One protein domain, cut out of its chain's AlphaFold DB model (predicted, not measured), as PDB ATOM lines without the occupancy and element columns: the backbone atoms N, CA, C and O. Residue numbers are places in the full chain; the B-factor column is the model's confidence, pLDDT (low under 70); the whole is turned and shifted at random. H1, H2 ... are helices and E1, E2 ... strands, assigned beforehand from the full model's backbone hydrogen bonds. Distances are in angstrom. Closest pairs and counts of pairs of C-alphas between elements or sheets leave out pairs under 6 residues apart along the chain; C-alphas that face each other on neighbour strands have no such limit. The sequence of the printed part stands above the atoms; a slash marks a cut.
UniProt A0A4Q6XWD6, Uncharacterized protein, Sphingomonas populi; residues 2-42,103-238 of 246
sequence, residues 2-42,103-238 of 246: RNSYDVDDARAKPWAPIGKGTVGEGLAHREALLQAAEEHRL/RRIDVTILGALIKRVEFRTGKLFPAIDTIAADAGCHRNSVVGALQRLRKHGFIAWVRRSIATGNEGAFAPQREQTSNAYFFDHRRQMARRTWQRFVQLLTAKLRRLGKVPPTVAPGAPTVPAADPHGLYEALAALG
ATOM      1  N   ARG A   2     -33.752  14.943 -52.906       55.34
ATOM      2  CA  ARG A   2     -35.198  14.953 -52.564       55.34
ATOM      3  C   ARG A   2     -35.907  16.311 -52.690       55.34
ATOM      4  O   ARG A   2     -37.122  16.330 -52.671       55.34
ATOM      5  N   ASN A   3     -35.173  17.414 -52.902       68.00
ATOM      6  CA  ASN A   3     -35.731  18.779 -52.953       68.00
ATOM      7  C   ASN A   3     -35.110  19.620 -54.093       68.00
ATOM      8  O   ASN A   3     -34.511  20.663 -53.820       68.00
ATOM      9  N   SER A   4     -35.151  19.125 -55.334       78.69
ATOM     10  CA  SER A   4     -34.823  19.919 -56.529       78.69
ATOM     11  C   SER A   4     -36.096  20.091 -57.333       78.69
ATOM     12  O   SER A   4     -36.695  19.087 -57.710       78.69
ATOM     13  N   TYR A   5     -36.502  21.333 -57.553       85.44
ATOM     14  CA  TYR A   5     -37.735  21.658 -58.259       85.44
ATOM     15  C   TYR A   5     -37.430  22.594 -59.415       85.44
ATOM     16  O   TYR A   5     -36.431  23.324 -59.396       85.44
ATOM     17  N   ASP A   6     -38.294  22.542 -60.419       84.25
ATOM     18  CA  ASP A   6     -38.270  23.517 -61.493       84.25
ATOM     19  C   ASP A   6     -38.496  24.927 -60.932       84.25
ATOM     20  O   ASP A   6     -39.191  25.093 -59.929       84.25
ATOM     21  N   VAL A   7     -37.877  25.936 -61.540       82.06
ATOM     22  CA  VAL A   7     -37.993  27.328 -61.109       82.06
ATOM     23  C   VAL A   7     -39.440  27.802 -61.006       82.06
ATOM     24  O   VAL A   7     -39.743  28.618 -60.124       82.06
ATOM     25  N   ASP A   8     -40.316  27.288 -61.865       84.88
ATOM     26  CA  ASP A   8     -41.698  27.735 -61.938       84.88
ATOM     27  C   ASP A   8     -42.624  27.025 -60.953       84.88
ATOM     28  O   ASP A   8     -43.662  27.590 -60.594       84.88
ATOM     29  N   ASP A   9     -42.187  25.889 -60.398       86.56
ATOM     30  CA  ASP A   9     -42.892  25.143 -59.353       86.56
ATOM     31  C   ASP A   9     -43.098  26.015 -58.099       86.56
ATOM     32  O   ASP A   9     -42.187  26.684 -57.600       86.56
ATOM     33  N   ALA A  10     -44.301  25.975 -57.524       85.62
ATOM     34  CA  ALA A  10     -44.606  26.644 -56.262       85.62
ATOM     35  C   ALA A  10     -43.654  26.210 -55.127       85.62
ATOM     36  O   ALA A  10     -43.280  27.020 -54.278       85.62
ATOM     37  N   ARG A  11     -43.184  24.956 -55.138       86.56
ATOM     38  CA  ARG A  11     -42.218  24.417 -54.164       86.56
ATOM     39  C   ARG A  11     -40.830  25.053 -54.283       86.56
ATOM     40  O   ARG A  11     -40.099  25.078 -53.296       86.56
ATOM     41  N   ALA A  12     -40.472  25.594 -55.450       86.69
ATOM     42  CA  ALA A  12     -39.248  26.372 -55.657       86.69
ATOM     43  C   ALA A  12     -39.348  27.816 -55.138       86.69
ATOM     44  O   ALA A  12     -38.333  28.517 -55.093       86.69
ATOM     45  N   LYS A  13     -40.540  28.256 -54.713       90.00
ATOM     46  CA  LYS A  13     -40.834  29.613 -54.232       90.00
ATOM     47  C   LYS A  13     -41.294  29.582 -52.757       90.00
ATOM     48  O   LYS A  13     -42.395  30.034 -52.458       90.00
ATOM     49  N   PRO A  14     -40.477  29.073 -51.807       92.94
ATOM     50  CA  PRO A  14     -40.875  28.827 -50.411       92.94
ATOM     51  C   PRO A  14     -40.954  30.101 -49.544       92.94
ATOM     52  O   PRO A  14     -40.790  30.041 -48.326       92.94
ATOM     53  N   TRP A  15     -41.107  31.271 -50.158       94.31
ATOM     54  CA  TRP A  15     -40.962  32.554 -49.484       94.31
ATOM     55  C   TRP A  15     -42.278  33.044 -48.892       94.31
ATOM     56  O   TRP A  15     -43.348  32.855 -49.467       94.31
ATOM     57  N   ALA A  16     -42.168  33.713 -47.751       91.75
ATOM     58  CA  ALA A  16     -43.258  34.415 -47.098       91.75
ATOM     59  C   ALA A  16     -42.749  35.776 -46.594       91.75
ATOM     60  O   ALA A  16     -41.564  35.879 -46.251       91.75
ATOM     61  N   PRO A  17     -43.614  36.803 -46.516       94.06
ATOM     62  CA  PRO A  17     -43.245  38.097 -45.954       94.06
ATOM     63  C   PRO A  17     -42.627  37.960 -44.556       94.06
ATOM     64  O   PRO A  17     -43.061  37.147 -43.738       94.06
ATOM     65  N   ILE A  18     -41.619  38.783 -44.267       93.56
ATOM     66  CA  ILE A  18     -41.015  38.838 -42.933       93.56
ATOM     67  C   ILE A  18     -41.888  39.729 -42.049       93.56
ATOM     68  O   ILE A  18     -41.907  40.949 -42.220       93.56
ATOM     69  N   GLY A  19     -42.631  39.120 -41.123       89.75
ATOM     70  CA  GLY A  19     -43.655  39.832 -40.354       89.75
ATOM     71  C   GLY A  19     -44.740  40.371 -41.288       89.75
ATOM     72  O   GLY A  19     -45.322  39.622 -42.068       89.75
ATOM     73  N   LYS A  20     -44.981  41.679 -41.244       90.50
ATOM     74  CA  LYS A  20     -45.850  42.431 -42.161       90.50
ATOM     75  C   LYS A  20     -45.127  42.907 -43.425       90.50
ATOM     76  O   LYS A  20     -45.712  43.614 -44.237       90.50
ATOM     77  N   GLY A  21     -43.847  42.569 -43.585       91.00
ATOM     78  CA  GLY A  21     -43.039  42.948 -44.742       91.00
ATOM     79  C   GLY A  21     -42.500  44.381 -44.714       91.00
ATOM     80  O   GLY A  21     -42.011  44.867 -45.733       91.00
ATOM     81  N   THR A  22     -42.575  45.060 -43.565       94.19
ATOM     82  CA  THR A  22     -42.035  46.415 -43.391       94.19
ATOM     83  C   THR A  22     -40.526  46.386 -43.156       94.19
ATOM     84  O   THR A  22     -39.970  45.401 -42.666       94.19
ATOM     85  N   VAL A  23     -39.847  47.494 -43.464       94.12
ATOM     86  CA  VAL A  23     -38.396  47.622 -43.237       94.12
ATOM     87  C   VAL A  23     -38.054  47.476 -41.753       94.12
ATOM     88  O   VAL A  23     -37.127  46.746 -41.412       94.12
ATOM     89  N   GLY A  24     -38.822  48.112 -40.861       94.81
ATOM     90  CA  GLY A  24     -38.575  48.054 -39.418       94.81
ATOM     91  C   GLY A  24     -38.693  46.639 -38.845       94.81
ATOM     92  O   GLY A  24     -37.804  46.191 -38.121       94.81
ATOM     93  N   GLU A  25     -39.746  45.900 -39.204       93.88
ATOM     94  CA  GLU A  25     -39.909  44.511 -38.757       93.88
ATOM     95  C   GLU A  25     -38.864  43.581 -39.389       93.88
ATOM     96  O   GLU A  25     -38.326  42.700 -38.715       93.88
ATOM     97  N   GLY A  26     -38.516  43.812 -40.658       95.38
ATOM     98  CA  GLY A  26     -37.463  43.085 -41.358       95.38
ATOM     99  C   GLY A  26     -36.084  43.241 -40.711       95.38
ATOM    100  O   GLY A  26     -35.375  42.251 -40.501       95.38
ATOM    101  N   LEU A  27     -35.715  44.466 -40.328       96.81
ATOM    102  CA  LEU A  27     -34.478  44.743 -39.594       96.81
ATOM    103  C   LEU A  27     -34.502  44.118 -38.196       96.81
ATOM    104  O   LEU A  27     -33.535  43.459 -37.813       96.81
ATOM    105  N   ALA A  28     -35.619  44.232 -37.469       96.62
ATOM    106  CA  ALA A  28     -35.780  43.591 -36.164       96.62
ATOM    107  C   ALA A  28     -35.602  42.064 -36.249       96.62
ATOM    108  O   ALA A  28     -34.907  41.477 -35.416       96.62
ATOM    109  N   HIS A  29     -36.174  41.429 -37.278       96.69
ATOM    110  CA  HIS A  29     -35.998  40.007 -37.571       96.69
ATOM    111  C   HIS A  29     -34.537  39.651 -37.852       96.69
ATOM    112  O   HIS A  29     -33.986  38.753 -37.214       96.69
ATOM    113  N   ARG A  30     -33.888  40.389 -38.762       97.06
ATOM    114  CA  ARG A  30     -32.475  40.207 -39.114       97.06
ATOM    115  C   ARG A  30     -31.575  40.275 -37.882       97.06
ATOM    116  O   ARG A  30     -30.761  39.381 -37.665       97.06
ATOM    117  N   GLU A  31     -31.716  41.318 -37.074       98.00
ATOM    118  CA  GLU A  31     -30.890  41.500 -35.883       98.00
ATOM    119  C   GLU A  31     -31.156  40.434 -34.820       98.00
ATOM    120  O   GLU A  31     -30.211  39.933 -34.213       98.00
ATOM    121  N   ALA A  32     -32.425  40.075 -34.586       98.06
ATOM    122  CA  ALA A  32     -32.775  39.011 -33.647       98.06
ATOM    123  C   ALA A  32     -32.156  37.675 -34.067       98.06
ATOM    124  O   ALA A  32     -31.622  36.954 -33.224       98.06
ATOM    125  N   LEU A  33     -32.195  37.360 -35.365       97.94
ATOM    126  CA  LEU A  33     -31.664  36.112 -35.899       97.94
ATOM    127  C   LEU A  33     -30.137  36.046 -35.780       97.94
ATOM    128  O   LEU A  33     -29.605  35.021 -35.356       97.94
ATOM    129  N   LEU A  34     -29.433  37.141 -36.091       98.38
ATOM    130  CA  LEU A  34     -27.975  37.214 -35.930       98.38
ATOM    131  C   LEU A  34     -27.554  37.116 -34.473       98.38
ATOM    132  O   LEU A  34     -26.609  36.396 -34.161       98.38
ATOM    133  N   GLN A  35     -28.266  37.804 -33.584       98.44
ATOM    134  CA  GLN A  35     -27.974  37.734 -32.162       98.44
ATOM    135  C   GLN A  35     -28.217  36.320 -31.616       98.44
ATOM    136  O   GLN A  35     -27.371  35.801 -30.894       98.44
ATOM    137  N   ALA A  36     -29.311  35.660 -32.004       98.12
ATOM    138  CA  ALA A  36     -29.565  34.274 -31.617       98.12
ATOM    139  C   ALA A  36     -28.478  33.316 -32.140       98.12
ATOM    140  O   ALA A  36     -28.040  32.428 -31.410       98.12
ATOM    141  N   ALA A  37     -28.010  33.506 -33.379       97.94
ATOM    142  CA  ALA A  37     -26.927  32.707 -33.953       97.94
ATOM    143  C   ALA A  37     -25.597  32.915 -33.217       97.94
ATOM    144  O   ALA A  37     -24.887  31.946 -32.950       97.94
ATOM    145  N   GLU A  38     -25.279  34.155 -32.850       98.19
ATOM    146  CA  GLU A  38     -24.066  34.482 -32.102       98.19
ATOM    147  C   GLU A  38     -24.099  33.924 -30.674       98.19
ATOM    148  O   GLU A  38     -23.123  33.335 -30.214       98.19
ATOM    149  N   GLU A  39     -25.231  34.031 -29.981       97.75
ATOM    150  CA  GLU A  39     -25.400  33.427 -28.658       97.75
ATOM    151  C   GLU A  39     -25.296  31.893 -28.722       97.75
ATOM    152  O   GLU A  39     -24.623  31.283 -27.889       97.75
ATOM    153  N   HIS A  40     -25.879  31.262 -29.747       96.25
ATOM    154  CA  HIS A  40     -25.766  29.817 -29.983       96.25
ATOM    155  C   HIS A  40     -24.319  29.395 -30.285       96.25
ATOM    156  O   HIS A  40     -23.824  28.396 -29.763       96.25
ATOM    157  N   ARG A  41     -23.589  30.199 -31.068       96.00
ATOM    158  CA  ARG A  41     -22.154  30.019 -31.328       96.00
ATOM    159  C   ARG A  41     -21.327  30.095 -30.041       96.00
ATOM    160  O   ARG A  41     -20.429  29.278 -29.833       96.00
ATOM    161  N   LEU A  42     -21.602  31.079 -29.185       95.44
ATOM    162  CA  LEU A  42     -20.926  31.233 -27.895       95.44
ATOM    163  C   LEU A  42     -21.215  30.056 -26.961       95.44
ATOM    164  O   LEU A  42     -20.307  29.605 -26.266       95.44
ATOM    165  N   ARG A 103     -19.512  28.447 -36.035       95.31
ATOM    166  CA  ARG A 103     -18.264  29.207 -36.044       95.31
ATOM    167  C   ARG A 103     -18.556  30.682 -36.264       95.31
ATOM    168  O   ARG A 103     -19.618  31.061 -36.746       95.31
ATOM    169  N   ARG A 104     -17.566  31.534 -35.981       96.25
ATOM    170  CA  ARG A 104     -17.687  32.986 -36.207       96.25
ATOM    171  C   ARG A 104     -18.033  33.298 -37.664       96.25
ATOM    172  O   ARG A 104     -18.926  34.092 -37.925       96.25
ATOM    173  N   ILE A 105     -17.369  32.608 -38.592       97.31
ATOM    174  CA  ILE A 105     -17.607  32.761 -40.028       97.31
ATOM    175  C   ILE A 105     -19.041  32.389 -40.433       97.31
ATOM    176  O   ILE A 105     -19.580  32.986 -41.357       97.31
ATOM    177  N   ASP A 106     -19.700  31.474 -39.715       98.00
ATOM    178  CA  ASP A 106     -21.074  31.069 -40.028       98.00
ATOM    179  C   ASP A 106     -22.063  32.197 -39.733       98.00
ATOM    180  O   ASP A 106     -22.966  32.449 -40.524       98.00
ATOM    181  N   VAL A 107     -21.855  32.927 -38.633       98.19
ATOM    182  CA  VAL A 107     -22.660  34.108 -38.282       98.19
ATOM    183  C   VAL A 107     -22.418  35.242 -39.281       98.19
ATOM    184  O   VAL A 107     -23.368  35.896 -39.709       98.19
ATOM    185  N   THR A 108     -21.171  35.438 -39.724       98.44
ATOM    186  CA  THR A 108     -20.838  36.401 -40.787       98.44
ATOM    187  C   THR A 108     -21.552  36.059 -42.096       98.44
ATOM    188  O   THR A 108     -22.178  36.929 -42.701       98.44
ATOM    189  N   ILE A 109     -21.521  34.789 -42.505       98.56
ATOM    190  CA  ILE A 109     -22.189  34.300 -43.718       98.56
ATOM    191  C   ILE A 109     -23.709  34.414 -43.597       98.56
ATOM    192  O   ILE A 109     -24.364  34.829 -44.552       98.56
ATOM    193  N   LEU A 110     -24.282  34.113 -42.426       98.44
ATOM    194  CA  LEU A 110     -25.699  34.355 -42.160       98.44
ATOM    195  C   LEU A 110     -26.032  35.842 -42.338       98.44
ATOM    196  O   LEU A 110     -27.013  36.164 -42.998       98.44
ATOM    197  N   GLY A 111     -25.194  36.743 -41.818       98.19
ATOM    198  CA  GLY A 111     -25.336  38.193 -41.977       98.19
ATOM    199  C   GLY A 111     -25.303  38.653 -43.432       98.19
ATOM    200  O   GLY A 111     -26.169  39.431 -43.837       98.19
ATOM    201  N   ALA A 112     -24.349  38.147 -44.214       98.12
ATOM    202  CA  ALA A 112     -24.244  38.406 -45.648       98.12
ATOM    203  C   ALA A 112     -25.486  37.915 -46.408       98.12
ATOM    204  O   ALA A 112     -26.066  38.649 -47.206       98.12
ATOM    205  N   LEU A 113     -25.947  36.701 -46.098       97.44
ATOM    206  CA  LEU A 113     -27.127  36.103 -46.713       97.44
ATOM    207  C   LEU A 113     -28.393  36.921 -46.418       97.44
ATOM    208  O   LEU A 113     -29.063  37.382 -47.339       97.44
ATOM    209  N   ILE A 114     -28.724  37.142 -45.144       96.50
ATOM    210  CA  ILE A 114     -29.994  37.780 -44.762       96.50
ATOM    211  C   ILE A 114     -30.035  39.280 -45.059       96.50
ATOM    212  O   ILE A 114     -31.116  39.854 -45.099       96.50
ATOM    213  N   LYS A 115     -28.888  39.933 -45.293       96.25
ATOM    214  CA  LYS A 115     -28.847  41.318 -45.790       96.25
ATOM    215  C   LYS A 115     -29.570  41.459 -47.139       96.25
ATOM    216  O   LYS A 115     -30.041  42.546 -47.450       96.25
ATOM    217  N   ARG A 116     -29.671  40.377 -47.919       96.12
ATOM    218  CA  ARG A 116     -30.271  40.357 -49.262       96.12
ATOM    219  C   ARG A 116     -31.746  39.962 -49.297       96.12
ATOM    220  O   ARG A 116     -32.288  39.811 -50.387       96.12
ATOM    221  N   VAL A 117     -32.389  39.747 -48.148       96.31
ATOM    222  CA  VAL A 117     -33.805  39.359 -48.129       96.31
ATOM    223  C   VAL A 117     -34.691  40.539 -48.526       96.31
ATOM    224  O   VAL A 117     -34.563  41.638 -47.987       96.31
ATOM    225  N   GLU A 118     -35.629  40.307 -49.439       96.62
ATOM    226  CA  GLU A 118     -36.705  41.263 -49.698       96.62
ATOM    227  C   GLU A 118     -37.794  41.080 -48.633       96.62
ATOM    228  O   GLU A 118     -38.533  40.100 -48.662       96.62
ATOM    229  N   PHE A 119     -37.926  42.010 -47.683       95.19
ATOM    230  CA  PHE A 119     -38.827  41.828 -46.531       95.19
ATOM    231  C   PHE A 119     -40.298  41.633 -46.913       95.19
ATOM    232  O   PHE A 119     -40.989  40.824 -46.295       95.19
ATOM    233  N   ARG A 120     -40.764  42.333 -47.952       94.81
ATOM    234  CA  ARG A 120     -42.162  42.299 -48.397       94.81
ATOM    235  C   ARG A 120     -42.588  40.939 -48.943       94.81
ATOM    236  O   ARG A 120     -43.732  40.551 -48.762       94.81
ATOM    237  N   THR A 121     -41.688  40.229 -49.617       94.75
ATOM    238  CA  THR A 121     -41.994  38.960 -50.301       94.75
ATOM    239  C   THR A 121     -41.331  37.757 -49.628       94.75
ATOM    240  O   THR A 121     -41.750  36.625 -49.846       94.75
ATOM    241  N   GLY A 122     -40.281  37.988 -48.837       93.81
ATOM    242  CA  GLY A 122     -39.387  36.966 -48.299       93.81
ATOM    243  C   GLY A 122     -38.360  36.439 -49.299       93.81
ATOM    244  O   GLY A 122     -37.600  35.537 -48.946       93.81
ATOM    245  N   LYS A 123     -38.334  36.955 -50.538       95.50
ATOM    246  CA  LYS A 123     -37.459  36.452 -51.601       95.50
ATOM    247  C   LYS A 123     -35.992  36.516 -51.188       95.50
ATOM    248  O   LYS A 123     -35.481  37.566 -50.799       95.50
ATOM    249  N   LEU A 124     -35.321  35.373 -51.309       95.94
ATOM    250  CA  LEU A 124     -33.911  35.213 -50.978       95.94
ATOM    251  C   LEU A 124     -33.300  34.075 -51.806       95.94
ATOM    252  O   LEU A 124     -33.520  32.897 -51.532       95.94
ATOM    253  N   PHE A 125     -32.536  34.425 -52.837       94.88
ATOM    254  CA  PHE A 125     -31.882  33.461 -53.732       94.88
ATOM    255  C   PHE A 125     -30.505  33.921 -54.257       94.88
ATOM    256  O   PHE A 125     -30.215  33.739 -55.443       94.88
ATOM    257  N   PRO A 126     -29.628  34.532 -53.432       95.56
ATOM    258  CA  PRO A 126     -28.295  34.909 -53.895       95.56
ATOM    259  C   PRO A 126     -27.468  33.680 -54.302       95.56
ATOM    260  O   PRO A 126     -27.588  32.602 -53.710       95.56
ATOM    261  N   ALA A 127     -26.600  33.846 -55.301       94.44
ATOM    262  CA  ALA A 127     -25.624  32.822 -55.655       94.44
ATOM    263  C   ALA A 127     -24.602  32.633 -54.521       94.44
ATOM    264  O   ALA A 127     -24.361  33.541 -53.724       94.44
ATOM    265  N   ILE A 128     -23.977  31.452 -54.452       95.00
ATOM    266  CA  ILE A 128     -22.965  31.154 -53.422       95.00
ATOM    267  C   ILE A 128     -21.809  32.155 -53.504       95.00
ATOM    268  O   ILE A 128     -21.357  32.636 -52.469       95.00
ATOM    269  N   ASP A 129     -21.389  32.522 -54.714       95.81
ATOM    270  CA  ASP A 129     -20.285  33.464 -54.924       95.81
ATOM    271  C   ASP A 129     -20.658  34.885 -54.485       95.81
ATOM    272  O   ASP A 129     -19.837  35.593 -53.910       95.81
ATOM    273  N   THR A 130     -21.928  35.272 -54.632       96.56
ATOM    274  CA  THR A 130     -22.445  36.532 -54.086       96.56
ATOM    275  C   THR A 130     -22.373  36.554 -52.557       96.56
ATOM    276  O   THR A 130     -21.957  37.549 -51.972       96.56
ATOM    277  N   ILE A 131     -22.752  35.453 -51.897       97.56
ATOM    278  CA  ILE A 131     -22.643  35.330 -50.434       97.56
ATOM    279  C   ILE A 131     -21.167  35.362 -50.011       97.56
ATOM    280  O   ILE A 131     -20.826  35.995 -49.016       97.56
ATOM    281  N   ALA A 132     -20.296  34.686 -50.765       97.88
ATOM    282  CA  ALA A 132     -18.862  34.614 -50.504       97.88
ATOM    283  C   ALA A 132     -18.202  35.998 -50.576       97.88
ATOM    284  O   ALA A 132     -17.473  36.365 -49.653       97.88
ATOM    285  N   ALA A 133     -18.523  36.776 -51.615       97.81
ATOM    286  CA  ALA A 133     -18.055  38.147 -51.795       97.81
ATOM    287  C   ALA A 133     -18.523  39.063 -50.653       97.81
ATOM    288  O   ALA A 133     -17.702  39.723 -50.022       97.81
ATOM    289  N   ASP A 134     -19.815  39.034 -50.316       97.38
ATOM    290  CA  ASP A 134     -20.372  39.844 -49.223       97.38
ATOM    291  C   ASP A 134     -19.797  39.475 -47.844       97.38
ATOM    292  O   ASP A 134     -19.692  40.330 -46.964       97.38
ATOM    293  N   ALA A 135     -19.461  38.199 -47.634       97.44
ATOM    294  CA  ALA A 135     -18.877  37.705 -46.390       97.44
ATOM    295  C   ALA A 135     -17.341  37.820 -46.342       97.44
ATOM    296  O   ALA A 135     -16.760  37.557 -45.289       97.44
ATOM    297  N   GLY A 136     -16.682  38.163 -47.457       97.50
ATOM    298  CA  GLY A 136     -15.222  38.217 -47.563       97.50
ATOM    299  C   GLY A 136     -14.545  36.861 -47.339       97.50
ATOM    300  O   GLY A 136     -13.544  36.778 -46.630       97.50
ATOM    301  N   CYS A 137     -15.109  35.772 -47.873       97.12
ATOM    302  CA  CYS A 137     -14.587  34.420 -47.650       97.12
ATOM    303  C   CYS A 137     -14.629  33.539 -48.905       97.12
ATOM    304  O   CYS A 137     -15.244  33.879 -49.908       97.12
ATOM    305  N   HIS A 138     -13.976  32.376 -48.848       97.19
ATOM    306  CA  HIS A 138     -13.970  31.422 -49.957       97.19
ATOM    307  C   HIS A 138     -15.318  30.692 -50.113       97.19
ATOM    308  O   HIS A 138     -15.989  30.375 -49.126       97.19
ATOM    309  N   ARG A 139     -15.668  30.306 -51.348       97.06
ATOM    310  CA  ARG A 139     -16.896  29.564 -51.695       97.06
ATOM    311  C   ARG A 139     -17.139  28.332 -50.812       97.06
ATOM    312  O   ARG A 139     -18.251  28.102 -50.344       97.06
ATOM    313  N   ASN A 140     -16.091  27.555 -50.533       96.81
ATOM    314  CA  ASN A 140     -16.200  26.351 -49.693       96.81
ATOM    315  C   ASN A 140     -16.577  26.675 -48.238       96.81
ATOM    316  O   ASN A 140     -17.286  25.894 -47.601       96.81
ATOM    317  N   SER A 141     -16.163  27.840 -47.725       97.50
ATOM    318  CA  SER A 141     -16.563  28.315 -46.398       97.50
ATOM    319  C   SER A 141     -18.064  28.582 -46.350       97.50
ATOM    320  O   SER A 141     -18.712  28.186 -45.383       97.50
ATOM    321  N   VAL A 142     -18.626  29.156 -47.421       97.94
ATOM    322  CA  VAL A 142     -20.074  29.347 -47.574       97.94
ATOM    323  C   VAL A 142     -20.810  28.017 -47.557       97.94
ATOM    324  O   VAL A 142     -21.732  27.849 -46.767       97.94
ATOM    325  N   VAL A 143     -20.382  27.038 -48.358       96.69
ATOM    326  CA  VAL A 143     -21.039  25.718 -48.400       96.69
ATOM    327  C   VAL A 143     -21.063  25.059 -47.017       96.69
ATOM    328  O   VAL A 143     -22.127  24.631 -46.564       96.69
ATOM    329  N   GLY A 144     -19.922  25.025 -46.322       97.31
ATOM    330  CA  GLY A 144     -19.839  24.444 -44.980       97.31
ATOM    331  C   GLY A 144     -20.659  25.215 -43.939       97.31
ATOM    332  O   GLY A 144     -21.297  24.604 -43.083       97.31
ATOM    333  N   ALA A 145     -20.681  26.547 -44.017       97.88
ATOM    334  CA  ALA A 145     -21.480  27.380 -43.124       97.88
ATOM    335  C   ALA A 145     -22.980  27.182 -43.335       97.88
ATOM    336  O   ALA A 145     -23.711  26.998 -42.367       97.88
ATOM    337  N   LEU A 146     -23.448  27.159 -44.589       97.50
ATOM    338  CA  LEU A 146     -24.858  26.932 -44.905       97.50
ATOM    339  C   LEU A 146     -25.330  25.572 -44.374       97.50
ATOM    340  O   LEU A 146     -26.417  25.482 -43.808       97.50
ATOM    341  N   GLN A 147     -24.507  24.525 -44.494       96.81
ATOM    342  CA  GLN A 147     -24.803  23.207 -43.919       96.81
ATOM    343  C   GLN A 147     -24.973  23.265 -42.396       96.81
ATOM    344  O   GLN A 147     -26.005  22.815 -41.895       96.81
ATOM    345  N   ARG A 148     -24.023  23.878 -41.674       97.50
ATOM    346  CA  ARG A 148     -24.120  24.042 -40.213       97.50
ATOM    347  C   ARG A 148     -25.329  24.889 -39.812       97.50
ATOM    348  O   ARG A 148     -26.114  24.479 -38.965       97.50
ATOM    349  N   LEU A 149     -25.548  26.033 -40.462       97.50
ATOM    350  CA  LEU A 149     -26.693  26.913 -40.201       97.50
ATOM    351  C   LEU A 149     -28.033  26.195 -40.405       97.50
ATOM    352  O   LEU A 149     -28.949  26.376 -39.603       97.50
ATOM    353  N   ARG A 150     -28.149  25.352 -41.438       96.50
ATOM    354  CA  ARG A 150     -29.346  24.530 -41.655       96.50
ATOM    355  C   ARG A 150     -29.510  23.441 -40.612       96.50
ATOM    356  O   ARG A 150     -30.627  23.231 -40.152       96.50
ATOM    357  N   LYS A 151     -28.425  22.778 -40.214       95.69
ATOM    358  CA  LYS A 151     -28.459  21.769 -39.148       95.69
ATOM    359  C   LYS A 151     -29.008  22.344 -37.837       95.69
ATOM    360  O   LYS A 151     -29.755  21.663 -37.147       95.69
ATOM    361  N   HIS A 152     -28.691  23.605 -37.541       96.12
ATOM    362  CA  HIS A 152     -29.193  24.327 -36.364       96.12
ATOM    363  C   HIS A 152     -30.527  25.068 -36.596       96.12
ATOM    364  O   HIS A 152     -31.036  25.712 -35.680       96.12
ATOM    365  N   GLY A 153     -31.110  24.991 -37.798       96.62
ATOM    366  CA  GLY A 153     -32.422  25.567 -38.126       96.62
ATOM    367  C   GLY A 153     -32.457  27.087 -38.329       96.62
ATOM    368  O   GLY A 153     -33.532  27.694 -38.325       96.62
ATOM    369  N   PHE A 154     -31.299  27.722 -38.526       97.12
ATOM    370  CA  PHE A 154     -31.221  29.149 -38.857       97.12
ATOM    371  C   PHE A 154     -31.639  29.437 -40.296       97.12
ATOM    372  O   PHE A 154     -32.133  30.521 -40.574       97.12
ATOM    373  N   ILE A 155     -31.458  28.491 -41.214       96.56
ATOM    374  CA  ILE A 155     -31.881  28.632 -42.609       96.56
ATOM    375  C   ILE A 155     -32.331  27.288 -43.166       96.56
ATOM    376  O   ILE A 155     -31.874  26.234 -42.735       96.56
ATOM    377  N   ALA A 156     -33.154  27.333 -44.199       95.44
ATOM    378  CA  ALA A 156     -33.440  26.199 -45.058       95.44
ATOM    379  C   ALA A 156     -33.283  26.617 -46.522       95.44
ATOM    380  O   ALA A 156     -33.198  27.806 -46.834       95.44
ATOM    381  N   TRP A 157     -33.212  25.644 -47.430       95.38
ATOM    382  CA  TRP A 157     -33.210  25.944 -48.857       95.38
ATOM    383  C   TRP A 157     -33.835  24.846 -49.702       95.38
ATOM    384  O   TRP A 157     -33.834  23.660 -49.351       95.38
ATOM    385  N   VAL A 158     -34.300  25.280 -50.865       92.56
ATOM    386  CA  VAL A 158     -34.770  24.453 -51.965       92.56
ATOM    387  C   VAL A 158     -33.818  24.631 -53.145       92.56
ATOM    388  O   VAL A 158     -33.396  25.750 -53.447       92.56
ATOM    389  N   ARG A 159     -33.439  23.527 -53.800       88.38
ATOM    390  CA  ARG A 159     -32.659  23.600 -55.041       88.38
ATOM    391  C   ARG A 159     -33.592  23.926 -56.200       88.38
ATOM    392  O   ARG A 159     -34.679  23.354 -56.285       88.38
ATOM    393  N   ARG A 160     -33.143  24.820 -57.077       85.62
ATOM    394  CA  ARG A 160     -33.886  25.282 -58.250       85.62
ATOM    395  C   ARG A 160     -33.145  24.888 -59.521       85.62
ATOM    396  O   ARG A 160     -31.934  25.090 -59.614       85.62
ATOM    397  N   SER A 161     -33.868  24.350 -60.490       84.25
ATOM    398  CA  SER A 161     -33.358  24.026 -61.826       84.25
ATOM    399  C   SER A 161     -34.208  24.703 -62.892       84.25
ATOM    400  O   SER A 161     -35.401  24.884 -62.678       84.25
ATOM    401  N   ILE A 162     -33.599  25.035 -64.023       77.44
ATOM    402  CA  ILE A 162     -34.290  25.456 -65.245       77.44
ATOM    403  C   ILE A 162     -34.070  24.361 -66.291       77.44
ATOM    404  O   ILE A 162     -32.980  23.789 -66.367       77.44
ATOM    405  N   ALA A 163     -35.098  24.029 -67.070       68.44
ATOM    406  CA  ALA A 163     -34.915  23.231 -68.277       68.44
ATOM    407  C   ALA A 163     -34.220  24.099 -69.336       68.44
ATOM    408  O   ALA A 163     -34.767  25.115 -69.758       68.44
ATOM    409  N   THR A 164     -33.007  23.736 -69.747       63.81
ATOM    410  CA  THR A 164     -32.368  24.374 -70.898       63.81
ATOM    411  C   THR A 164     -33.158  23.916 -72.124       63.81
ATOM    412  O   THR A 164     -33.310  22.713 -72.323       63.81
ATOM    413  N   GLY A 165     -33.713  24.851 -72.902       55.69
ATOM    414  CA  GLY A 165     -34.660  24.612 -74.007       55.69
ATOM    415  C   GLY A 165     -34.131  23.829 -75.221       55.69
ATOM    416  O   GLY A 165     -34.566  24.081 -76.338       55.69
ATOM    417  N   ASN A 166     -33.206  22.886 -75.030       55.03
ATOM    418  CA  ASN A 166     -32.745  21.933 -76.038       55.03
ATOM    419  C   ASN A 166     -33.700  20.731 -76.107       55.03
ATOM    420  O   ASN A 166     -33.324  19.594 -75.808       55.03
ATOM    421  N   GLU A 167     -34.951  20.982 -76.486       46.72
ATOM    422  CA  GLU A 167     -35.885  19.924 -76.872       46.72
ATOM    423  C   GLU A 167     -35.379  19.288 -78.181       46.72
ATOM    424  O   GLU A 167     -35.566  19.836 -79.261       46.72
ATOM    425  N   GLY A 168     -34.656  18.161 -78.089       53.16
ATOM    426  CA  GLY A 168     -34.187  17.407 -79.266       53.16
ATOM    427  C   GLY A 168     -32.753  16.861 -79.215       53.16
ATOM    428  O   GLY A 168     -32.395  16.049 -80.064       53.16
ATOM    429  N   ALA A 169     -31.933  17.236 -78.227       57.12
ATOM    430  CA  ALA A 169     -30.647  16.574 -77.972       57.12
ATOM    431  C   ALA A 169     -30.823  15.410 -76.976       57.12
ATOM    432  O   ALA A 169     -31.713  15.452 -76.131       57.12
ATOM    433  N   PHE A 170     -29.975  14.378 -77.064       47.75
ATOM    434  CA  PHE A 170     -30.104  13.041 -76.439       47.75
ATOM    435  C   PHE A 170     -30.277  12.980 -74.894       47.75
ATOM    436  O   PHE A 170     -30.360  11.889 -74.332       47.75
ATOM    437  N   ALA A 171     -30.359  14.113 -74.188       52.84
ATOM    438  CA  ALA A 171     -30.849  14.216 -72.813       52.84
ATOM    439  C   ALA A 171     -31.339  15.653 -72.518       52.84
ATOM    440  O   ALA A 171     -30.670  16.604 -72.930       52.84
ATOM    441  N   PRO A 172     -32.435  15.849 -71.753       53.19
ATOM    442  CA  PRO A 172     -32.833  17.169 -71.269       53.19
ATOM    443  C   PRO A 172     -31.719  17.760 -70.398       53.19
ATOM    444  O   PRO A 172     -31.474  17.298 -69.278       53.19
ATOM    445  N   GLN A 173     -31.029  18.777 -70.903       62.88
ATOM    446  CA  GLN A 173     -30.008  19.473 -70.134       62.88
ATOM    447  C   GLN A 173     -30.722  20.402 -69.146       62.88
ATOM    448  O   GLN A 173     -31.476  21.285 -69.538       62.88
ATOM    449  N   ARG A 174     -30.571  20.151 -67.842       66.94
ATOM    450  CA  ARG A 174     -31.130  21.011 -66.788       66.94
ATOM    451  C   ARG A 174     -30.006  21.836 -66.184       66.94
ATOM    452  O   ARG A 174     -29.056  21.272 -65.642       66.94
ATOM    453  N   GLU A 175     -30.138  23.153 -66.228       73.38
ATOM    454  CA  GLU A 175     -29.198  24.071 -65.598       73.38
ATOM    455  C   GLU A 175     -29.597  24.330 -64.147       73.38
ATOM    456  O   GLU A 175     -30.739  24.673 -63.818       73.38
ATOM    457  N   GLN A 176     -28.642  24.136 -63.240       73.31
ATOM    458  CA  GLN A 176     -28.844  24.459 -61.838       73.31
ATOM    459  C   GLN A 176     -28.773  25.977 -61.658       73.31
ATOM    460  O   GLN A 176     -27.764  26.603 -61.967       73.31
ATOM    461  N   THR A 177     -29.815  26.557 -61.070       80.81
ATOM    462  CA  THR A 177     -29.829  27.982 -60.709       80.81
ATOM    463  C   THR A 177     -29.445  28.189 -59.246       80.81
ATOM    464  O   THR A 177     -29.145  27.241 -58.508       80.81
ATOM    465  N   SER A 178     -29.454  29.444 -58.789       84.56
ATOM    466  CA  SER A 178     -29.261  29.744 -57.375       84.56
ATOM    467  C   SER A 178     -30.378  29.135 -56.514       84.56
ATOM    468  O   SER A 178     -31.566  29.147 -56.858       84.56
ATOM    469  N   ASN A 179     -29.981  28.587 -55.363       91.00
ATOM    470  CA  ASN A 179     -30.912  28.015 -54.393       91.00
ATOM    471  C   ASN A 179     -31.870  29.090 -53.865       91.00
ATOM    472  O   ASN A 179     -31.459  30.223 -53.624       91.00
ATOM    473  N   ALA A 180     -33.117  28.706 -53.594       94.06
ATOM    474  CA  ALA A 180     -34.040  29.532 -52.824       94.06
ATOM    475  C   ALA A 180     -33.848  29.250 -51.334       94.06
ATOM    476  O   ALA A 180     -34.147  28.149 -50.869       94.06
ATOM    477  N   TYR A 181     -33.356  30.236 -50.594       96.44
ATOM    478  CA  TYR A 181     -33.232  30.184 -49.141       96.44
ATOM    479  C   TYR A 181     -34.502  30.727 -48.488       96.44
ATOM    480  O   TYR A 181     -35.142  31.632 -49.020       96.44
ATOM    481  N   PHE A 182     -34.865  30.178 -47.334       95.56
ATOM    482  CA  PHE A 182     -36.041  30.593 -46.574       95.56
ATOM    483  C   PHE A 182     -35.874  30.282 -45.084       95.56
ATOM    484  O   PHE A 182     -34.935  29.595 -44.669       95.56
ATOM    485  N   PHE A 183     -36.805  30.793 -44.282       94.81
ATOM    486  CA  PHE A 183     -36.804  30.658 -42.832       94.81
ATOM    487  C   PHE A 183     -37.969  29.779 -42.377       94.81
ATOM    488  O   PHE A 183     -39.129  30.124 -42.564       94.81
ATOM    489  N   ASP A 184     -37.656  28.652 -41.746       92.31
ATOM    490  CA  ASP A 184     -38.634  27.736 -41.144       92.31
ATOM    491  C   ASP A 184     -38.201  27.399 -39.710       92.31
ATOM    492  O   ASP A 184     -38.048  26.249 -39.288       92.31
ATOM    493  N   HIS A 185     -37.918  28.467 -38.960       91.94
ATOM    494  CA  HIS A 185     -37.296  28.391 -37.642       91.94
ATOM    495  C   HIS A 185     -38.123  27.561 -36.661       91.94
ATOM    496  O   HIS A 185     -37.570  26.748 -35.933       91.94
ATOM    497  N   ARG A 186     -39.454  27.709 -36.663       90.00
ATOM    498  CA  ARG A 186     -40.330  27.003 -35.715       90.00
ATOM    499  C   ARG A 186     -40.226  25.482 -35.835       90.00
ATOM    500  O   ARG A 186     -40.397  24.797 -34.831       90.00
ATOM    501  N   ARG A 187     -39.994  24.956 -37.043       91.50
ATOM    502  CA  ARG A 187     -39.914  23.509 -37.288       91.50
ATOM    503  C   ARG A 187     -38.490  22.976 -37.180       91.50
ATOM    504  O   ARG A 187     -38.315  21.843 -36.749       91.50
ATOM    505  N   GLN A 188     -37.493  23.763 -37.589       92.56
ATOM    506  CA  GLN A 188     -36.121  23.273 -37.771       92.56
ATOM    507  C   GLN A 188     -35.156  23.697 -36.662       92.56
ATOM    508  O   GLN A 188     -34.145  23.035 -36.445       92.56
ATOM    509  N   MET A 189     -35.430  24.800 -35.968       94.25
ATOM    510  CA  MET A 189     -34.550  25.314 -34.924       94.25
ATOM    511  C   MET A 189     -34.761  24.552 -33.615       94.25
ATOM    512  O   MET A 189     -35.889  24.232 -33.235       94.25
ATOM    513  N   ALA A 190     -33.676  24.299 -32.879       92.19
ATOM    514  CA  ALA A 190     -33.763  23.695 -31.554       92.19
ATOM    515  C   ALA A 190     -34.641  24.545 -30.615       92.19
ATOM    516  O   ALA A 190     -34.584  25.776 -30.634       92.19
ATOM    517  N   ARG A 191     -35.425  23.895 -29.742       92.94
ATOM    518  CA  ARG A 191     -36.449  24.561 -28.910       92.94
ATOM    519  C   ARG A 191     -35.917  25.753 -28.106       92.94
ATOM    520  O   ARG A 191     -36.564  26.796 -28.086       92.94
ATOM    521  N   ARG A 192     -34.755  25.611 -27.457       93.19
ATOM    522  CA  ARG A 192     -34.138  26.689 -26.658       93.19
ATOM    523  C   ARG A 192     -33.708  27.868 -27.534       93.19
ATOM    524  O   ARG A 192     -33.997  29.014 -27.202       93.19
ATOM    525  N   THR A 193     -33.082  27.587 -28.673       94.69
ATOM    526  CA  THR A 193     -32.643  28.600 -29.642       94.69
ATOM    527  C   THR A 193     -33.839  29.338 -30.245       94.69
ATOM    528  O   THR A 193     -33.828  30.565 -30.309       94.69
ATOM    529  N   TRP A 194     -34.920  28.624 -30.576       95.62
ATOM    530  CA  TRP A 194     -36.180  29.218 -31.034       95.62
ATOM    531  C   TRP A 194     -36.796  30.146 -29.984       95.62
ATOM    532  O   TRP A 194     -37.131  31.289 -30.287       95.62
ATOM    533  N   GLN A 195     -36.917  29.682 -28.736       96.56
ATOM    534  CA  GLN A 195     -37.430  30.504 -27.636       96.56
ATOM    535  C   GLN A 195     -36.606  31.782 -27.475       96.56
ATOM    536  O   GLN A 195     -37.172  32.868 -27.349       96.56
ATOM    537  N   ARG A 196     -35.275  31.666 -27.528       97.12
ATOM    538  CA  ARG A 196     -34.383  32.817 -27.422       97.12
ATOM    539  C   ARG A 196     -34.548  33.784 -28.592       97.12
ATOM    540  O   ARG A 196     -34.681  34.985 -28.368       97.12
ATOM    541  N   PHE A 197     -34.615  33.276 -29.817       97.44
ATOM    542  CA  PHE A 197     -34.887  34.085 -31.002       97.44
ATOM    543  C   PHE A 197     -36.208  34.860 -30.874       97.44
ATOM    544  O   PHE A 197     -36.230  36.071 -31.088       97.44
ATOM    545  N   VAL A 198     -37.292  34.206 -30.440       97.00
ATOM    546  CA  VAL A 198     -38.596  34.859 -30.229       97.00
ATOM    547  C   VAL A 198     -38.531  35.936 -29.148       97.00
ATOM    548  O   VAL A 198     -39.122  37.003 -29.321       97.00
ATOM    549  N   GLN A 199     -37.807  35.702 -28.048       97.56
ATOM    550  CA  GLN A 199     -37.597  36.713 -27.005       97.56
ATOM    551  C   GLN A 199     -36.903  37.958 -27.568       97.56
ATOM    552  O   GLN A 199     -37.372  39.076 -27.353       97.56
ATOM    553  N   LEU A 200     -35.815  37.762 -28.320       97.94
ATOM    554  CA  LEU A 200     -35.054  38.844 -28.946       97.94
ATOM    555  C   LEU A 200     -35.899  39.611 -29.965       97.94
ATOM    556  O   LEU A 200     -35.933  40.843 -29.935       97.94
ATOM    557  N   LEU A 201     -36.626  38.893 -30.821       96.69
ATOM    558  CA  LEU A 201     -37.517  39.485 -31.812       96.69
ATOM    559  C   LEU A 201     -38.616  40.310 -31.139       96.69
ATOM    560  O   LEU A 201     -38.809  41.474 -31.475       96.69
ATOM    561  N   THR A 202     -39.283  39.745 -30.135       96.06
ATOM    562  CA  THR A 202     -40.338  40.430 -29.378       96.06
ATOM    563  C   THR A 202     -39.808  41.699 -28.718       96.06
ATOM    564  O   THR A 202     -40.450  42.745 -28.783       96.06
ATOM    565  N   ALA A 203     -38.621  41.642 -28.106       95.56
ATOM    566  CA  ALA A 203     -37.998  42.808 -27.491       95.56
ATOM    567  C   ALA A 203     -37.708  43.915 -28.520       95.56
ATOM    568  O   ALA A 203     -37.975  45.085 -28.248       95.56
ATOM    569  N   LYS A 204     -37.214  43.556 -29.709       95.19
ATOM    570  CA  LYS A 204     -36.930  44.509 -30.793       95.19
ATOM    571  C   LYS A 204     -38.203  45.101 -31.400       95.19
ATOM    572  O   LYS A 204     -38.276  46.312 -31.563       95.19
ATOM    573  N   LEU A 205     -39.234  44.292 -31.635       92.94
ATOM    574  CA  LEU A 205     -40.532  44.771 -32.124       92.94
ATOM    575  C   LEU A 205     -41.210  45.714 -31.120       92.94
ATOM    576  O   LEU A 205     -41.734  46.756 -31.503       92.94
ATOM    577  N   ARG A 206     -41.132  45.408 -29.819       91.44
ATOM    578  CA  ARG A 206     -41.605  46.314 -28.759       91.44
ATOM    579  C   ARG A 206     -40.849  47.639 -28.749       91.44
ATOM    580  O   ARG A 206     -41.455  48.662 -28.458       91.44
ATOM    581  N   ARG A 207     -39.541  47.625 -29.033       90.50
ATOM    582  CA  ARG A 207     -38.746  48.853 -29.173       90.50
ATOM    583  C   ARG A 207     -39.146  49.642 -30.412       90.50
ATOM    584  O   ARG A 207     -39.212  50.847 -30.312       90.50
ATOM    585  N   LEU A 208     -39.462  48.992 -31.531       87.62
ATOM    586  CA  LEU A 208     -39.920  49.680 -32.742       87.62
ATOM    587  C   LEU A 208     -41.243  50.435 -32.520       87.62
ATOM    588  O   LEU A 208     -41.418  51.531 -33.035       87.62
ATOM    589  N   GLY A 209     -42.156  49.866 -31.726       77.81
ATOM    590  CA  GLY A 209     -43.403  50.530 -31.326       77.81
ATOM    591  C   GLY A 209     -43.241  51.609 -30.246       77.81
ATOM    592  O   GLY A 209     -44.218  52.265 -29.899       77.81
ATOM    593  N   LYS A 210     -42.034  51.791 -29.693       68.00
ATOM    594  CA  LYS A 210     -41.712  52.845 -28.729       68.00
ATOM    595  C   LYS A 210     -40.789  53.856 -29.401       68.00
ATOM    596  O   LYS A 210     -39.700  53.502 -29.833       68.00
ATOM    597  N   VAL A 211     -41.173  55.126 -29.437       56.19
ATOM    598  CA  VAL A 211     -40.234  56.178 -29.844       56.19
ATOM    599  C   VAL A 211     -39.177  56.309 -28.735       56.19
ATOM    600  O   VAL A 211     -39.558  56.478 -27.573       56.19
ATOM    601  N   PRO A 212     -37.865  56.178 -29.019       57.75
ATOM    602  CA  PRO A 212     -36.835  56.511 -28.040       57.75
ATOM    603  C   PRO A 212     -37.041  57.960 -27.580       57.75
ATOM    604  O   PRO A 212     -37.306  58.806 -28.433       57.75
ATOM    605  N   PRO A 213     -36.904  58.289 -26.283       53.09
ATOM    606  CA  PRO A 213     -37.175  59.639 -25.785       53.09
ATOM    607  C   PRO A 213     -36.366  60.718 -26.518       53.09
ATOM    608  O   PRO A 213     -36.853  61.822 -26.678       53.09
ATOM    609  N   THR A 214     -35.191  60.388 -27.056       51.78
ATOM    610  CA  THR A 214     -34.350  61.291 -27.863       51.78
ATOM    611  C   THR A 214     -34.957  61.690 -29.219       51.78
ATOM    612  O   THR A 214     -34.535  62.678 -29.802       51.78
ATOM    613  N   VAL A 215     -35.928  60.935 -29.743       52.88
ATOM    614  CA  VAL A 215     -36.564  61.156 -31.062       52.88
ATOM    615  C   VAL A 215     -38.056  61.487 -30.911       52.88
ATOM    616  O   VAL A 215     -38.772  61.650 -31.896       52.88
ATOM    617  N   ALA A 216     -38.558  61.597 -29.677       48.00
ATOM    618  CA  ALA A 216     -39.919  62.053 -29.443       48.00
ATOM    619  C   ALA A 216     -40.036  63.528 -29.880       48.00
ATOM    620  O   ALA A 216     -39.221  64.344 -29.439       48.00
ATOM    621  N   PRO A 217     -41.018  63.900 -30.724       44.34
ATOM    622  CA  PRO A 217     -41.274  65.302 -31.016       44.34
ATOM    623  C   PRO A 217     -41.630  65.999 -29.696       44.34
ATOM    624  O   PRO A 217     -42.649  65.679 -29.088       44.34
ATOM    625  N   GLY A 218     -40.746  66.882 -29.219       59.19
ATOM    626  CA  GLY A 218     -40.863  67.559 -27.921       59.19
ATOM    627  C   GLY A 218     -39.811  67.180 -26.870       59.19
ATOM    628  O   GLY A 218     -39.852  67.719 -25.766       59.19
ATOM    629  N   ALA A 219     -38.854  66.296 -27.172       49.44
ATOM    630  CA  ALA A 219     -37.671  66.149 -26.325       49.44
ATOM    631  C   ALA A 219     -36.854  67.454 -26.353       49.44
ATOM    632  O   ALA A 219     -36.676  68.004 -27.443       49.44
ATOM    633  N   PRO A 220     -36.347  67.964 -25.212       47.47
ATOM    634  CA  PRO A 220     -35.469  69.123 -25.233       47.47
ATOM    635  C   PRO A 220     -34.258  68.775 -26.096       47.47
ATOM    636  O   PRO A 220     -33.455  67.908 -25.744       47.47
ATOM    637  N   THR A 221     -34.151  69.422 -27.256       51.88
ATOM    638  CA  THR A 221     -32.910  69.473 -28.020       51.88
ATOM    639  C   THR A 221     -31.849  69.974 -27.062       51.88
ATOM    640  O   THR A 221     -31.889  71.134 -26.653       51.88
ATOM    641  N   VAL A 222     -30.917  69.099 -26.680       58.97
ATOM    642  CA  VAL A 222     -29.632  69.558 -26.160       58.97
ATOM    643  C   VAL A 222     -29.117  70.510 -27.239       58.97
ATOM    644  O   VAL A 222     -29.017  70.066 -28.391       58.97
ATOM    645  N   PRO A 223     -28.918  71.810 -26.947       57.69
ATOM    646  CA  PRO A 223     -28.414  72.723 -27.956       57.69
ATOM    647  C   PRO A 223     -27.134  72.106 -28.504       57.69
ATOM    648  O   PRO A 223     -26.300  71.622 -27.732       57.69
ATOM    649  N   ALA A 224     -27.037  72.026 -29.834       55.88
ATOM    650  CA  ALA A 224     -25.811  71.610 -30.488       55.88
ATOM    651  C   ALA A 224     -24.688  72.423 -29.843       55.88
ATOM    652  O   ALA A 224     -24.764  73.651 -29.842       55.88
ATOM    653  N   ALA A 225     -23.740  71.737 -29.197       62.66
ATOM    654  CA  ALA A 225     -22.611  72.397 -28.571       62.66
ATOM    655  C   ALA A 225     -22.000  73.321 -29.622       62.66
ATOM    656  O   ALA A 225     -21.617  72.848 -30.694       62.66
ATOM    657  N   ASP A 226     -22.012  74.622 -29.338       63.97
ATOM    658  CA  ASP A 226     -21.395  75.619 -30.194       63.97
ATOM    659  C   ASP A 226     -19.946  75.172 -30.440       63.97
ATOM    660  O   ASP A 226     -19.184  75.041 -29.472       63.97
ATOM    661  N   PRO A 227     -19.557  74.875 -31.694       61.38
ATOM    662  CA  PRO A 227     -18.192  74.478 -32.002       61.38
ATOM    663  C   PRO A 227     -17.181  75.497 -31.464       61.38
ATOM    664  O   PRO A 227     -16.101  75.096 -31.035       61.38
ATOM    665  N   HIS A 228     -17.544  76.785 -31.413       61.75
ATOM    666  CA  HIS A 228     -16.687  77.844 -30.886       61.75
ATOM    667  C   HIS A 228     -16.446  77.720 -29.379       61.75
ATOM    668  O   HIS A 228     -15.295  77.813 -28.955       61.75
ATOM    669  N   GLY A 229     -17.467  77.390 -28.583       67.62
ATOM    670  CA  GLY A 229     -17.304  77.173 -27.141       67.62
ATOM    671  C   GLY A 229     -16.378  75.993 -26.806       67.62
ATOM    672  O   GLY A 229     -15.683  76.004 -25.791       67.62
ATOM    673  N   LEU A 230     -16.311  74.990 -27.687       65.94
ATOM    674  CA  LEU A 230     -15.415  73.840 -27.532       65.94
ATOM    675  C   LEU A 230     -13.956  74.206 -27.864       65.94
ATOM    676  O   LEU A 230     -13.040  73.764 -27.168       65.94
ATOM    677  N   TYR A 231     -13.736  75.062 -28.870       69.75
ATOM    678  CA  TYR A 231     -12.416  75.632 -29.162       69.75
ATOM    679  C   TYR A 231     -11.936  76.583 -28.060       69.75
ATOM    680  O   TYR A 231     -10.769  76.515 -27.678       69.75
ATOM    681  N   GLU A 232     -12.817  77.414 -27.498       70.31
ATOM    682  CA  GLU A 232     -12.484  78.290 -26.368       70.31
ATOM    683  C   GLU A 232     -12.135  77.494 -25.107       70.31
ATOM    684  O   GLU A 232     -11.146  77.796 -24.441       70.31
ATOM    685  N   ALA A 233     -12.880  76.424 -24.811       71.25
ATOM    686  CA  ALA A 233     -12.581  75.543 -23.683       71.25
ATOM    687  C   ALA A 233     -11.227  74.826 -23.844       71.25
ATOM    688  O   ALA A 233     -10.467  74.713 -22.881       71.25
ATOM    689  N   LEU A 234     -10.891  74.377 -25.061       73.94
ATOM    690  CA  LEU A 234      -9.578  73.798 -25.367       73.94
ATOM    691  C   LEU A 234      -8.452  74.835 -25.261       73.94
ATOM    692  O   LEU A 234      -7.388  74.521 -24.726       73.94
ATOM    693  N   ALA A 235      -8.684  76.067 -25.719       73.31
ATOM    694  CA  ALA A 235      -7.717  77.155 -25.603       73.31
ATOM    695  C   ALA A 235      -7.466  77.532 -24.132       73.31
ATOM    696  O   ALA A 235      -6.313  77.639 -23.714       73.31
ATOM    697  N   ALA A 236      -8.523  77.646 -23.323       71.00
ATOM    698  CA  ALA A 236      -8.421  77.928 -21.892       71.00
ATOM    699  C   ALA A 236      -7.676  76.815 -21.131       71.00
ATOM    700  O   ALA A 236      -6.831  77.101 -20.278       71.00
ATOM    701  N   LEU A 237      -7.925  75.546 -21.477       73.44
ATOM    702  CA  LEU A 237      -7.207  74.410 -20.896       73.44
ATOM    703  C   LEU A 237      -5.721  74.412 -21.296       73.44
ATOM    704  O   LEU A 237      -4.862  74.164 -20.451       73.44
ATOM    705  N   GLY A 238      -5.402  74.751 -22.549       70.25
ATOM    706  CA  GLY A 238      -4.022  74.883 -23.029       70.25
ATOM    707  C   GLY A 238      -3.223  75.959 -22.285       70.25
ATOM    708  O   GLY A 238      -2.074  75.727 -21.913       70.25
TER     709      GLY A 238
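Overview. This is residues 2 to 42 and 103 to 238 of the 246 residues of an uncharacterized protein of Sphingomonas populi (UniProt A0A4Q6XWD6). A cluster of crossed helices makes the core: H1 lies between H6 and H2, and H3 and H4 pack on H2. From this core a narrow sheet built along the long strand E2 reaches toward one end of the rod-shaped outline, and at the other end a tail sticks out with residues 215 to 221 and 223 to 238, ending in H7. The printed part has 177 residues, with seven named helices and four named strands, which along the chain run E1, H1, H2, H3, H4, E2, E3, E4, H5, H6, H7; the class is mixed, helices and strands, and the sheet is branched, with E2 the neighbour of three strands: E1 and E2 are parallel, E2 and E3 antiparallel, and E2 and E4 antiparallel. The whole is loose, with a radius of gyration of the C-alphas of 22.7 A and spans of 87 by 36 by 33 A.

Arrangement. Start at E1, residues 4 to 6, parallel to E2, residues 156 to 163; N 5 and O 159 are 3.0 A apart, within hydrogen-bond range. Next find H1, residues 23 to 42, which touches H2, residues 104 to 114, at a shallow tilt of 17 degrees, opposite ways; their closest C-alphas are Ala 37 and Val 107, 6.2 A. H2 also touches H3, residues 128 to 135, at Ile 109 and Ala 135, closest C-alphas 5.5 A. H4, residues 139 to 151, is about perpendicular to H2, at 87 degrees, and touches it, closest C-alphas Asp 106 and Ala 145, 4.8 A; H4 only grazes the sheet, with residues 146 to 150. E2 pairs in staggered fashion: E3, residues 174 to 176, forms a hairpin with it, N 162 and O 175 at 2.9 A, and E4, residues 180 to 182, is antiparallel to it, N 158 and O 180 at 2.9 A. H5, residues 185 to 188, is close to but not clearly touching H6, residues 191 to 208. H6 touches H1, closest C-alphas Ala 32 and Leu 201, 5.1 A. H7, residues 227 to 238, touches no helix. Every O i to N i+4 pair is within hydrogen-bond range in H1, H2, H3, H4, H6 and H7; H5 is too short for one.

Along the chain. Find C-alpha 4 at (-34.823, 19.919, -56.529), where E1 begins. H1 is 28.4 A long, E2 23.5 A and H6 25.6 A. H7, 16.8 A, ends at C-alpha 238, (-4.022, 74.883, -23.029).

Size, cuts and confidence. Residues 43 to 102 are not printed; C-alphas 42 and 103 are 8.8 A apart across the cut. Long links join E1 to H1, H2 to H3 and H6 to H7. Confidence is under 70 at residues 2 to 3, 163 to 174 and 210 to 231.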